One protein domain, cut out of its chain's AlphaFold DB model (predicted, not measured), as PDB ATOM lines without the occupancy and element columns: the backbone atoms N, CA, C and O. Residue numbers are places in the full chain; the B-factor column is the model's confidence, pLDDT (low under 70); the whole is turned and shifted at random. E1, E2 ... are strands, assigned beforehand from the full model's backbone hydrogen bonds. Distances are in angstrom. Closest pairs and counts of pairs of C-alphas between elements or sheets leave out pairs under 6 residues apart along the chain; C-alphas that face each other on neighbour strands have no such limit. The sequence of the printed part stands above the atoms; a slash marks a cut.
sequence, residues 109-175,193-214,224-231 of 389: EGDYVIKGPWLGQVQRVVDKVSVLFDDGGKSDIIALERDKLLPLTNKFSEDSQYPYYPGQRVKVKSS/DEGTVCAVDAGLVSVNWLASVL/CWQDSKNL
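Overview. This is residues 109 to 175, 193 to 214 and 224 to 231 of the 389 residues of the protein "probable ubiquitin-conjugating enzyme E2 24 isoform X1" of Cicer arietinum (UniProt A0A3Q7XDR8). A long, twisted ribbon of two antiparallel strands, E2 and E6, makes the longest axis, with short strands added along its edges: E1 and E7 in one half, E3 and the hairpin of E4 and E5 at the other end. From that hairpin a long loop swings out, and its residues 156 to 161 stick out free. The 97 printed residues hold seven named strands, E1 to E7 in chain order, and no named helix; the class is all strand, in one branched, antiparallel, strongly twisted sheet. The whole is loose, with a radius of gyration of the C-alphas of 15.6 A, and elongated, spanning 51 by 28 by 22 A.

Along the chain. E1, residues 112 to 115, begins with C-alpha 112 at (344.225, 442.777, 399.187). E2, residues 118 to 133, is 39.4 A long and bends by 74 degrees at residue 121. E3 is residues 138 to 142, 13.5 A long, E4 residues 149 to 151, and E5 residues 169 to 172. E6, residues 194 to 212, is the longest strand at 45.2 A and bends by 57 degrees at residue 198. E7, residues 225 to 227, ends with C-alpha 227 at (350.549, 430.003, 402.281).

Arrangement. E1, E2 and E3 form a meander, each strand the antiparallel neighbour of the one before. In the hairpin of E1 and E2, N 113 and O 120 are within hydrogen-bond range at 2.9 A; in that of E2 and E3, N 131 and O 139 are at 2.8 A. E1, beside residues 118 to 121, and E3, beside residues 127 to 132, lie on one side of E2, and E6 lies on the other side. E2 and E6 are antiparallel, with N 121 and O 208 2.9 A apart and N 198 and O 130 2.9 A apart. E4 and E5 are a hairpin, with N 150 and O 171 at 2.9 A. E5, beside residues 194 to 196, and E7, beside residues 203 to 206, lie on the side of E6 other than E2; N 170 and O 195 are 2.9 A apart, and N 205 and O 226 2.8 A. E1 and E3 are apart, as are E5 and E7.

Size, cuts and confidence. The two C-alphas farthest apart, those of Asp 135 and Leu 214, are 51.5 A from each other. Residues 176 to 192 are not printed, with 11.3 A between C-alphas 175 and 193; residues 215 to 223 are not printed either, with 18.5 A between C-alphas 214 and 224. The link from E4 to E5 is long, 17 residues. The mean pLDDT of the printed part is 84.2, and residues 145 to 147, 153 to 161 and 174 to 175 are under 70.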
ATOM      1  N   GLU A 109     345.991 437.809 391.765       91.19
ATOM      2  CA  GLU A 109     346.929 438.932 391.748       91.19
ATOM      3  C   GLU A 109     346.164 440.261 391.820       91.19
ATOM      4  O   GLU A 109     345.101 440.409 391.220       91.19
ATOM      5  N   GLY A 110     346.681 441.212 392.596       90.12
ATOM      6  CA  GLY A 110     346.029 442.492 392.873       90.12
ATOM      7  C   GLY A 110     345.067 442.486 394.065       90.12
ATOM      8  O   GLY A 110     344.804 443.566 394.600       90.12
ATOM      9  N   ASP A 111     344.605 441.317 394.532       91.38
ATOM     10  CA  ASP A 111     343.737 441.224 395.713       91.38
ATOM     11  C   ASP A 111     344.463 441.741 396.972       91.38
ATOM     12  O   ASP A 111     345.677 441.582 397.141       91.38
ATOM     13  N   TYR A 112     343.706 442.342 397.891       93.25
ATOM     14  CA  TYR A 112     344.225 442.777 399.187       93.25
ATOM     15  C   TYR A 112     344.024 441.689 400.240       93.25
ATOM     16  O   TYR A 112     342.955 441.086 400.342       93.25
ATOM     17  N   VAL A 113     345.047 441.460 401.056       94.69
ATOM     18  CA  VAL A 113     345.066 440.408 402.077       94.69
ATOM     19  C   VAL A 113     345.528 440.955 403.419       94.69
ATOM     20  O   VAL A 113     346.328 441.890 403.496       94.69
ATOM     21  N   ILE A 114     345.033 440.343 404.490       94.62
ATOM     22  CA  ILE A 114     345.391 440.666 405.866       94.62
ATOM     23  C   ILE A 114     346.077 439.470 406.521       94.62
ATOM     24  O   ILE A 114     345.633 438.326 406.385       94.62
ATOM     25  N   LYS A 115     347.135 439.753 407.289       92.94
ATOM     26  CA  LYS A 115     347.740 438.804 408.227       92.94
ATOM     27  C   LYS A 115     348.053 439.493 409.549       92.94
ATOM     28  O   LYS A 115     348.985 440.290 409.649       92.94
ATOM     29  N   GLY A 116     347.281 439.171 410.586       90.38
ATOM     30  CA  GLY A 116     347.375 439.878 411.864       90.38
ATOM     31  C   GLY A 116     347.094 441.378 411.674       90.38
ATOM     32  O   GLY A 116     346.055 441.708 411.109       90.38
ATOM     33  N   PRO A 117     347.985 442.290 412.109       90.75
ATOM     34  CA  PRO A 117     347.787 443.733 411.964       90.75
ATOM     35  C   PRO A 117     348.186 444.285 410.586       90.75
ATOM     36  O   PRO A 117     348.061 445.490 410.376       90.75
ATOM     37  N   TRP A 118     348.700 443.447 409.678       92.81
ATOM     38  CA  TRP A 118     349.272 443.880 408.405       92.81
ATOM     39  C   TRP A 118     348.279 443.772 407.254       92.81
ATOM     40  O   TRP A 118     347.671 442.720 407.055       92.81
ATOM     41  N   LEU A 119     348.186 444.843 406.466       94.75
ATOM     42  CA  LEU A 119     347.514 444.904 405.173       94.75
ATOM     43  C   LEU A 119     348.561 444.784 404.064       94.75
ATOM     44  O   LEU A 119     349.565 445.500 404.074       94.75
ATOM     45  N   GLY A 120     348.316 443.918 403.088       94.94
ATOM     46  CA  GLY A 120     349.168 443.754 401.917       94.94
ATOM     47  C   GLY A 120     348.371 443.577 400.631       94.94
ATOM     48  O   GLY A 120     347.163 443.353 400.661       94.94
ATOM     49  N   GLN A 121     349.067 443.678 399.503       96.00
ATOM     50  CA  GLN A 121     348.535 443.407 398.170       96.00
ATOM     51  C   GLN A 121     349.258 442.208 397.555       96.00
ATOM     52  O   GLN A 121     350.487 442.109 397.628       96.00
ATOM     53  N   VAL A 122     348.506 441.298 396.947       95.12
ATOM     54  CA  VAL A 122     349.040 440.103 396.290       95.12
ATOM     55  C   VAL A 122     349.711 440.498 394.977       95.12
ATOM     56  O   VAL A 122     349.085 441.092 394.106       95.12
ATOM     57  N   GLN A 123     350.989 440.159 394.825       94.44
ATOM     58  CA  GLN A 123     351.761 440.419 393.608       94.44
ATOM     59  C   GLN A 123     351.832 439.215 392.677       94.44
ATOM     60  O   GLN A 123     351.889 439.393 391.468       94.44
ATOM     61  N   ARG A 124     351.919 438.005 393.237       91.75
ATOM     62  CA  ARG A 124     352.058 436.760 392.470       91.75
ATOM     63  C   ARG A 124     351.332 435.628 393.168       91.75
ATOM     64  O   ARG A 124     351.373 435.548 394.399       91.75
ATOM     65  N   VAL A 125     350.743 434.729 392.387       91.44
ATOM     66  CA  VAL A 125     350.072 433.524 392.895       91.44
ATOM     67  C   VAL A 125     350.680 432.277 392.260       91.44
ATOM     68  O   VAL A 125     350.900 432.216 391.054       91.44
ATOM     69  N   VAL A 126     350.959 431.278 393.092       90.94
ATOM     70  CA  VAL A 126     351.332 429.926 392.679       90.94
ATOM     71  C   VAL A 126     350.141 429.016 392.928       90.94
ATOM     72  O   VAL A 126     349.672 428.888 394.063       90.94
ATOM     73  N   ASP A 127     349.686 428.361 391.868       90.69
ATOM     74  CA  ASP A 127     348.489 427.533 391.910       90.69
ATOM     75  C   ASP A 127     348.708 426.247 392.694       90.69
ATOM     76  O   ASP A 127     349.722 425.554 392.565       90.69
ATOM     77  N   LYS A 128     347.695 425.895 393.472       91.88
ATOM     78  CA  LYS A 128     347.468 424.565 394.001       91.88
ATOM     79  C   LYS A 128     346.402 423.903 393.132       91.88
ATOM     80  O   LYS A 128     345.235 424.282 393.170       91.88
ATOM     81  N   VAL A 129     346.808 422.912 392.354       90.88
ATOM     82  CA  VAL A 129     345.948 422.196 391.409       90.88
ATOM     83  C   VAL A 129     345.605 420.833 391.992       90.88
ATOM     84  O   VAL A 129     346.497 420.033 392.276       90.88
ATOM     85  N   SER A 130     344.319 420.549 392.159       90.50
ATOM     86  CA  SER A 130     343.845 419.223 392.546       90.50
ATOM     87  C   SER A 130     343.551 418.408 391.288       90.50
ATOM     88  O   SER A 130     342.637 418.737 390.526       90.50
ATOM     89  N   VAL A 131     344.293 417.325 391.079       89.19
ATOM     90  CA  VAL A 131     344.139 416.422 389.930       89.19
ATOM     91  C   VAL A 131     343.487 415.122 390.387       89.19
ATOM     92  O   VAL A 131     343.912 414.520 391.375       89.19
ATOM     93  N   LEU A 132     342.450 414.698 389.667       89.50
ATOM     94  CA  LEU A 132     341.866 413.365 389.764       89.50
ATOM     95  C   LEU A 132     342.424 412.515 388.620       89.50
ATOM     96  O   LEU A 132     342.114 412.767 387.457       89.50
ATOM     97  N   PHE A 133     343.258 411.543 388.955       87.56
ATOM     98  CA  PHE A 133     343.856 410.616 388.004       87.56
ATOM     99  C   PHE A 133     342.831 409.610 387.482       87.56
ATOM    100  O   PHE A 133     341.831 409.310 388.143       87.56
ATOM    101  N   ASP A 134     343.099 409.064 386.296       84.75
ATOM    102  CA  ASP A 134     342.216 408.088 385.645       84.75
ATOM    103  C   ASP A 134     342.094 406.767 386.441       84.75
ATOM    104  O   ASP A 134     341.122 406.027 386.281       84.75
ATOM    105  N   ASP A 135     343.038 406.486 387.347       80.56
ATOM    106  CA  ASP A 135     342.983 405.365 388.297       80.56
ATOM    107  C   ASP A 135     342.083 405.632 389.525       80.56
ATOM    108  O   ASP A 135     341.872 404.746 390.359       80.56
ATOM    109  N   GLY A 136     341.518 406.839 389.626       82.31
ATOM    110  CA  GLY A 136     340.673 407.294 390.726       82.31
ATOM    111  C   GLY A 136     341.429 407.931 391.896       82.31
ATOM    112  O   GLY A 136     340.782 408.384 392.845       82.31
ATOM    113  N   GLY A 137     342.762 407.994 391.853       82.50
ATOM    114  CA  GLY A 137     343.577 408.711 392.828       82.50
ATOM    115  C   GLY A 137     343.372 410.224 392.736       82.50
ATOM    116  O   GLY A 137     343.218 410.778 391.652       82.50
ATOM    117  N   LYS A 138     343.383 410.925 393.874       86.94
ATOM    118  CA  LYS A 138     343.318 412.393 393.923       86.94
ATOM    119  C   LYS A 138     344.576 412.944 394.580       86.94
ATOM    120  O   LYS A 138     344.937 412.490 395.664       86.94
ATOM    121  N   SER A 139     345.216 413.925 393.949       85.31
ATOM    122  CA  SER A 139     346.422 414.569 394.477       85.31
ATOM    123  C   SER A 139     346.365 416.083 394.336       85.31
ATOM    124  O   SER A 139     345.878 416.604 393.333       85.31
ATOM    125  N   ASP A 140     346.900 416.773 395.337       88.75
ATOM    126  CA  ASP A 140     347.074 418.219 395.341       88.75
ATOM    127  C   ASP A 140     348.519 418.556 394.962       88.75
ATOM    128  O   ASP A 140     349.465 418.146 395.639       88.75
ATOM    129  N   ILE A 141     348.695 419.325 393.893       87.06
ATOM    130  CA  ILE A 141     350.001 419.645 393.318       87.06
ATOM    131  C   ILE A 141     350.191 421.157 393.349       87.06
ATOM    132  O   ILE A 141     349.397 421.907 392.790       87.06
ATOM    133  N   ILE A 142     351.265 421.612 393.994       86.62
ATOM    134  CA  ILE A 142     351.675 423.019 393.940       86.62
ATOM    135  C   ILE A 142     352.470 423.221 392.650       86.62
ATOM    136  O   ILE A 142     353.587 422.712 392.504       86.62
ATOM    137  N   ALA A 143     351.894 423.972 391.718       82.38
ATOM    138  CA  ALA A 143     352.452 424.248 390.402       82.38
ATOM    139  C   ALA A 143     353.510 425.366 390.462       82.38
ATOM    140  O   ALA A 143     353.381 426.404 389.818       82.38
ATOM    141  N   LEU A 144     354.564 425.157 391.261       74.31
ATOM    142  CA  LEU A 144     355.674 426.110 391.400       74.31
ATOM    143  C   LEU A 144     356.446 426.291 390.082       74.31
ATOM    144  O   LEU A 144     356.946 427.370 389.787       74.31
ATOM    145  N   GLU A 145     356.511 425.224 389.288       65.62
ATOM    146  CA  GLU A 145     357.126 425.187 387.966       65.62
ATOM    147  C   GLU A 145     356.082 424.696 386.962       65.62
ATOM    148  O   GLU A 145     355.410 423.685 387.203       65.62
ATOM    149  N   ARG A 146     355.978 425.382 385.817       61.88
ATOM    150  CA  ARG A 146     355.072 425.016 384.711       61.88
ATOM    151  C   ARG A 146     355.375 423.633 384.117       61.88
ATOM    152  O   ARG A 146     354.557 423.084 383.396       61.88
ATOM    153  N   ASP A 147     356.517 423.041 384.457       63.88
ATOM    154  CA  ASP A 147     356.962 421.763 383.909       63.88
ATOM    155  C   ASP A 147     356.380 420.530 384.607       63.88
ATOM    156  O   ASP A 147     356.478 419.432 384.052       63.88
ATOM    157  N   LYS A 148     355.785 420.680 385.799       72.25
ATOM    158  CA  LYS A 148     355.264 419.546 386.589       72.25
ATOM    159  C   LYS A 148     353.888 419.071 386.130       72.25
ATOM    160  O   LYS A 148     353.561 417.902 386.322       72.25
ATOM    161  N   LEU A 149     353.102 419.953 385.522       80.50
ATOM    162  CA  LEU A 149     351.772 419.660 385.003       80.50
ATOM    163  C   LEU A 149     351.713 420.092 383.545       80.50
ATOM    164  O   LEU A 149     351.818 421.274 383.241       80.50
ATOM    165  N   LEU A 150     351.545 419.133 382.641       84.56
ATOM    166  CA  LEU A 150     351.412 419.414 381.220       84.56
ATOM    167  C   LEU A 150     349.948 419.318 380.797       84.56
ATOM    168  O   LEU A 150     349.370 418.235 380.918       84.56
ATOM    169  N   PRO A 151     349.339 420.391 380.273       83.44
ATOM    170  CA  PRO A 151     348.015 420.296 379.682       83.44
ATOM    171  C   PRO A 151     348.065 419.438 378.411       83.44
ATOM    172  O   PRO A 151     348.890 419.656 377.527       83.44
ATOM    173  N   LEU A 152     347.181 418.444 378.322       77.69
ATOM    174  CA  LEU A 152     347.065 417.549 377.161       77.69
ATOM    175  C   LEU A 152     346.164 418.130 376.070       77.69
ATOM    176  O   LEU A 152     346.207 417.708 374.918       77.69
ATOM    177  N   THR A 153     345.307 419.079 376.435       66.12
ATOM    178  CA  THR A 153     344.388 419.747 375.517       66.12
ATOM    179  C   THR A 153     344.465 421.238 375.791       66.12
ATOM    180  O   THR A 153     344.074 421.677 376.871       66.12
ATOM    181  N   ASN A 154     344.958 422.014 374.825       58.28
ATOM    182  CA  ASN A 154     344.918 423.468 374.896       58.28
ATOM    183  C   ASN A 154     343.842 423.970 373.931       58.28
ATOM    184  O   ASN A 154     344.101 424.198 372.754       58.28
ATOM    185  N   LYS A 155     342.590 424.027 374.405       56.12
ATOM    186  CA  LYS A 155     341.501 424.648 373.632       56.12
ATOM    187  C   LYS A 155     341.518 426.176 373.735       56.12
ATOM    188  O   LYS A 155     340.900 426.834 372.908       56.12
ATOM    189  N   PHE A 156     342.211 426.715 374.733       52.94
ATOM    190  CA  PHE A 156     342.353 428.145 374.972       52.94
ATOM    191  C   PHE A 156     343.766 428.612 374.610       52.94
ATOM    192  O   PHE A 156     344.693 427.811 374.556       52.94
ATOM    193  N   SER A 157     343.911 429.900 374.297       53.44
ATOM    194  CA  SER A 157     345.186 430.493 373.876       53.44
ATOM    195  C   SER A 157     346.288 430.313 374.932       53.44
ATOM    196  O   SER A 157     346.013 430.291 376.130       53.44
ATOM    197  N   GLU A 158     347.543 430.233 374.486       52.38
ATOM    198  CA  GLU A 158     348.745 430.108 375.330       52.38
ATOM    199  C   GLU A 158     348.939 431.316 376.280       52.38
ATOM    200  O   GLU A 158     349.565 431.182 377.330       52.38
ATOM    201  N   ASP A 159     348.292 432.448 375.973       51.97
ATOM    202  CA  ASP A 159     348.245 433.681 376.781       51.97
ATOM    203  C   ASP A 159     347.114 433.709 377.837       51.97
ATOM    204  O   ASP A 159     346.756 434.769 378.355       51.97
ATOM    205  N   SER A 160     346.500 432.566 378.166       61.97
ATOM    206  CA  SER A 160     345.423 432.522 379.167       61.97
ATOM    207  C   SER A 160     345.895 432.977 380.562       61.97
ATOM    208  O   SER A 160     346.960 432.579 381.036       61.97
ATOM    209  N   GLN A 161     345.060 433.755 381.264       67.81
ATOM    210  CA  GLN A 161     345.304 434.197 382.650       67.81
ATOM    211  C   GLN A 161     345.420 433.017 383.640       67.81
ATOM    212  O   GLN A 161     346.053 433.129 384.695       67.81
ATOM    213  N   TYR A 162     344.835 431.869 383.282       75.94
ATOM    214  CA  TYR A 162     344.787 430.654 384.087       75.94
ATOM    215  C   TYR A 162     345.353 429.462 383.298       75.94
ATOM    216  O   TYR A 162     344.641 428.892 382.473       75.94
ATOM    217  N   PRO A 163     346.600 429.027 383.569       79.75
ATOM    218  CA  PRO A 163     347.198 427.886 382.871       79.75
ATOM    219  C   PRO A 163     346.488 426.561 383.189       79.75
ATOM    220  O   PRO A 163     346.533 425.628 382.384       79.75
ATOM    221  N   TYR A 164     345.838 426.488 384.357       85.44
ATOM    222  CA  TYR A 164     345.059 425.341 384.802       85.44
ATOM    223  C   TYR A 164     343.632 425.748 385.146       85.44
ATOM    224  O   TYR A 164     343.417 426.774 385.792       85.44
ATOM    225  N   TYR A 165     342.663 424.912 384.768       86.00
ATOM    226  CA  TYR A 165     341.247 425.128 385.069       86.00
ATOM    227  C   TYR A 165     340.491 423.797 385.239       86.00
ATOM    228  O   TYR A 165     340.897 422.781 384.666       86.00
ATOM    229  N   PRO A 166     339.391 423.761 386.016       86.94
ATOM    230  CA  PRO A 166     338.594 422.546 386.194       86.94
ATOM    231  C   PRO A 166     338.070 421.956 384.877       86.94
ATOM    232  O   PRO A 166     337.632 422.667 383.978       86.94
ATOM    233  N   GLY A 167     338.134 420.630 384.752       83.62
ATOM    234  CA  GLY A 167     337.776 419.883 383.542       83.62
ATOM    235  C   GLY A 167     338.909 419.736 382.517       83.62
ATOM    236  O   GLY A 167     338.780 418.948 381.580       83.62
ATOM    237  N   GLN A 168     340.034 420.434 382.690       84.88
ATOM    238  CA  GLN A 168     341.198 420.292 381.816       84.88
ATOM    239  C   GLN A 168     341.901 418.943 382.027       84.88
ATOM    240  O   GLN A 168     342.105 418.498 383.160       84.88
ATOM    241  N   ARG A 169     342.322 418.301 380.933       86.94
ATOM    242  CA  ARG A 169     343.153 417.090 380.976       86.94
ATOM    243  C   ARG A 169     344.619 417.464 381.119       86.94
ATOM    244  O   ARG A 169     345.138 418.249 380.325       86.94
ATOM    245  N   VAL A 170     345.285 416.873 382.103       87.38
ATOM    246  CA  VAL A 170     346.693 417.134 382.411       87.38
ATOM    247  C   VAL A 170     347.462 415.834 382.586       87.38
ATOM    248  O   VAL A 170     346.906 414.817 383.002       87.38
ATOM    249  N   LYS A 171     348.758 415.884 382.293       88.00
ATOM    250  CA  LYS A 171     349.728 414.841 382.611       88.00
ATOM    251  C   LYS A 171     350.701 415.363 383.655       88.00
ATOM    252  O   LYS A 171     351.332 416.404 383.460       88.00
ATOM    253  N   VAL A 172     350.824 414.647 384.762       84.00
ATOM    254  CA  VAL A 172     351.709 415.009 385.865       84.00
ATOM    255  C   VAL A 172     353.085 414.417 385.604       84.00
ATOM    256  O   VAL A 172     353.245 413.202 385.537       84.00
ATOM    257  N   LYS A 173     354.114 415.255 385.460       76.44
ATOM    258  CA  LYS A 173     355.485 414.748 385.391       76.44
ATOM    259  C   LYS A 173     355.919 414.323 386.787       76.44
ATOM    260  O   LYS A 173     356.197 415.156 387.649       76.44
ATOM    261  N   SER A 174     356.015 413.017 386.994       62.34
ATOM    262  CA  SER A 174     356.614 412.442 388.194       62.34
ATOM    263  C   SER A 174     358.076 412.894 388.325       62.34
ATOM    264  O   SER A 174     358.948 412.450 387.575       62.34
ATOM    265  N   SER A 175     358.377 413.775 389.284       50.78
ATOM    266  CA  SER A 175     359.747 414.206 389.578       50.78
ATOM    267  C   SER A 175     360.504 413.102 390.326       50.78
ATOM    268  O   SER A 175     360.607 413.147 391.545       50.78
ATOM    269  N   ASP A 193     349.933 408.621 384.842       76.44
ATOM    270  CA  ASP A 193     350.287 410.012 385.113       76.44
ATOM    271  C   ASP A 193     349.241 411.006 384.571       76.44
ATOM    272  O   ASP A 193     349.410 412.218 384.713       76.44
ATOM    273  N   GLU A 194     348.182 410.525 383.913       87.75
ATOM    274  CA  GLU A 194     347.135 411.364 383.329       87.75
ATOM    275  C   GLU A 194     345.933 411.500 384.261       87.75
ATOM    276  O   GLU A 194     345.480 410.552 384.907       87.75
ATOM    277  N   GLY A 195     345.387 412.710 384.303       87.62
ATOM    278  CA  GLY A 195     344.212 413.009 385.096       87.62
ATOM    279  C   GLY A 195     343.456 414.223 384.592       87.62
ATOM    280  O   GLY A 195     343.803 414.859 383.590       87.62
ATOM    281  N   THR A 196     342.390 414.535 385.310       89.31
ATOM    282  CA  THR A 196     341.538 415.696 385.080       89.31
ATOM    283  C   THR A 196     341.687 416.656 386.252       89.31
ATOM    284  O   THR A 196     341.597 416.252 387.415       89.31
ATOM    285  N   VAL A 197     341.909 417.936 385.961       88.75
ATOM    286  CA  VAL A 197     341.893 418.990 386.977       88.75
ATOM    287  C   VAL A 197     340.478 419.089 387.535       88.75
ATOM    288  O   VAL A 197     339.525 419.302 386.791       88.75
ATOM    289  N   CYS A 198     340.327 418.909 388.844       88.19
ATOM    290  CA  CYS A 198     339.022 418.967 389.510       88.19
ATOM    291  C   CYS A 198     338.804 420.274 390.274       88.19
ATOM    292  O   CYS A 198     337.668 420.701 390.426       88.19
ATOM    293  N   ALA A 199     339.879 420.908 390.739       88.69
ATOM    294  CA  ALA A 199     339.841 422.210 391.389       88.69
ATOM    295  C   ALA A 199     341.194 422.905 391.223       88.69
ATOM    296  O   ALA A 199     342.236 422.248 391.131       88.69
ATOM    297  N   VAL A 200     341.165 424.232 391.212       89.75
ATOM    298  CA  VAL A 200     342.351 425.087 391.224       89.75
ATOM    299  C   VAL A 200     342.162 426.079 392.359       89.75
ATOM    300  O   VAL A 200     341.059 426.554 392.584       89.75
ATOM    301  N   ASP A 201     343.215 426.353 393.113       92.38
ATOM    302  CA  ASP A 201     343.175 427.340 394.186       92.38
ATOM    303  C   ASP A 201     344.535 428.031 394.341       92.38
ATOM    304  O   ASP A 201     345.538 427.584 393.783       92.38
ATOM    305  N   ALA A 202     344.598 429.113 395.111       92.31
ATOM    306  CA  ALA A 202     345.864 429.715 395.502       92.31
ATOM    307  C   ALA A 202     346.589 428.789 396.492       92.31
ATOM    308  O   ALA A 202     346.034 428.419 397.525       92.31
ATOM    309  N   GLY A 203     347.833 428.410 396.199       90.94
ATOM    310  CA  GLY A 203     348.680 427.643 397.115       90.94
ATOM    311  C   GLY A 203     349.620 428.550 397.901       90.94
ATOM    312  O   GLY A 203     349.466 428.750 399.104       90.94
ATOM    313  N   LEU A 204     350.589 429.121 397.190       93.12
ATOM    314  CA  LEU A 204     351.558 430.079 397.720       93.12
ATOM    315  C   LEU A 204     351.326 431.431 397.065       93.12
ATOM    316  O   LEU A 204     351.161 431.518 395.851       93.12
ATOM    317  N   VAL A 205     351.349 432.492 397.856       94.81
ATOM    318  CA  VAL A 205     351.157 433.854 397.362       94.81
ATOM    319  C   VAL A 205     352.295 434.753 397.814       94.81
ATOM    320  O   VAL A 205     352.783 434.650 398.942       94.81
ATOM    321  N   SER A 206     352.732 435.626 396.912       95.12
ATOM    322  CA  SER A 206     353.690 436.685 397.205       95.12
ATOM    323  C   SER A 206     352.925 437.962 397.514       95.12
ATOM    324  O   SER A 206     352.141 438.430 396.688       95.12
ATOM    325  N   VAL A 207     353.136 438.511 398.702       96.56
ATOM    326  CA  VAL A 207     352.427 439.674 399.229       96.56
ATOM    327  C   VAL A 207     353.404 440.825 399.417       96.56
ATOM    328  O   VAL A 207     354.449 440.680 400.055       96.56
ATOM    329  N   ASN A 208     353.025 441.989 398.896       96.00
ATOM    330  CA  ASN A 208     353.645 443.263 399.214       96.00
ATOM    331  C   ASN A 208     352.913 443.900 400.399       96.00
ATOM    332  O   ASN A 208     351.768 444.331 400.259       96.00
ATOM    333  N   TRP A 209     353.545 443.927 401.572       94.88
ATOM    334  CA  TRP A 209     352.957 444.496 402.787       94.88
ATOM    335  C   TRP A 209     352.979 446.025 402.730       94.88
ATOM    336  O   TRP A 209     354.039 446.630 402.605       94.88
ATOM    337  N   LEU A 210     351.801 446.643 402.818       92.81
ATOM    338  CA  LEU A 210     351.603 448.077 402.604       92.81
ATOM    339  C   LEU A 210     351.557 448.866 403.913       92.81
ATOM    340  O   LEU A 210     352.104 449.963 403.991       92.81
ATOM    341  N   ALA A 211     350.873 448.337 404.931       91.06
ATOM    342  CA  ALA A 211     350.650 449.044 406.190       91.06
ATOM    343  C   ALA A 211     350.411 448.080 407.361       91.06
ATOM    344  O   ALA A 211     349.960 446.952 407.162       91.06
ATOM    345  N   SER A 212     350.660 448.557 408.583       89.81
ATOM    346  CA  SER A 212     350.328 447.877 409.841       89.81
ATOM    347  C   SER A 212     349.489 448.786 410.734       89.81
ATOM    348  O   SER A 212     349.738 449.989 410.804       89.81
ATOM    349  N   VAL A 213     348.512 448.215 411.439       81.06
ATOM    350  CA  VAL A 213     347.665 448.942 412.403       81.06
ATOM    351  C   VAL A 213     348.414 449.255 413.709       81.06
ATOM    352  O   VAL A 213     348.076 450.210 414.409       81.06
ATOM    353  N   LEU A 214     349.443 448.475 414.057       72.19
ATOM    354  CA  LEU A 214     350.207 448.653 415.296       72.19
ATOM    355  C   LEU A 214     351.406 449.582 415.067       72.19
ATOM    356  O   LEU A 214     352.350 449.228 414.371       72.19
ATOM    357  N   CYS A 224     357.310 437.836 402.663       93.19
ATOM    358  CA  CYS A 224     356.575 438.138 401.430       93.19
ATOM    359  C   CYS A 224     355.842 436.908 400.879       93.19
ATOM    360  O   CYS A 224     354.712 437.024 400.429       93.19
ATOM    361  N   TRP A 225     356.441 435.720 400.962       94.75
ATOM    362  CA  TRP A 225     355.785 434.473 400.583       94.75
ATOM    363  C   TRP A 225     354.976 433.906 401.743       94.75
ATOM    364  O   TRP A 225     355.496 433.710 402.845       94.75
ATOM    365  N   GLN A 226     353.702 433.637 401.484       94.81
ATOM    366  CA  GLN A 226     352.756 433.088 402.448       94.81
ATOM    367  C   GLN A 226     351.948 431.954 401.822       94.81
ATOM    368  O   GLN A 226     351.634 431.983 400.636       94.81
ATOM    369  N   ASP A 227     351.596 430.963 402.638       92.88
ATOM    370  CA  ASP A 227     350.549 430.003 402.281       92.88
ATOM    371  C   ASP A 227     349.197 430.727 402.297       92.88
ATOM    372  O   ASP A 227     348.911 431.485 403.234       92.88
ATOM    373  N   SER A 228     348.384 430.509 401.265       92.75
ATOM    374  CA  SER A 228     347.079 431.160 401.109       92.75
ATOM    375  C   SER A 228     346.159 430.948 402.314       92.75
ATOM    376  O   SER A 228     345.424 431.859 402.687       92.75
ATOM    377  N   LYS A 229     346.254 429.802 403.002       92.00
ATOM    378  CA  LYS A 229     345.422 429.468 404.173       92.00
ATOM    379  C   LYS A 229     345.700 430.349 405.388       92.00
ATOM    380  O   LYS A 229     344.882 430.408 406.301       92.00
ATOM    381  N   ASN A 230     346.862 430.999 405.425       92.50
ATOM    382  CA  ASN A 230     347.267 431.873 406.524       92.50
ATOM    383  C   ASN A 230     346.858 433.337 406.303       92.50
ATOM    384  O   ASN A 230     347.265 434.202 407.086       92.50
ATOM    385  N   LEU A 231     346.116 433.625 405.233       93.88
ATOM    386  CA  LEU A 231     345.720 434.968 404.838       93.88
ATOM    387  C   LEU A 231     344.203 435.111 404.847       93.88
ATOM    388  O   LEU A 231     343.471 434.195 404.482       93.88
TER     389      LEU A 231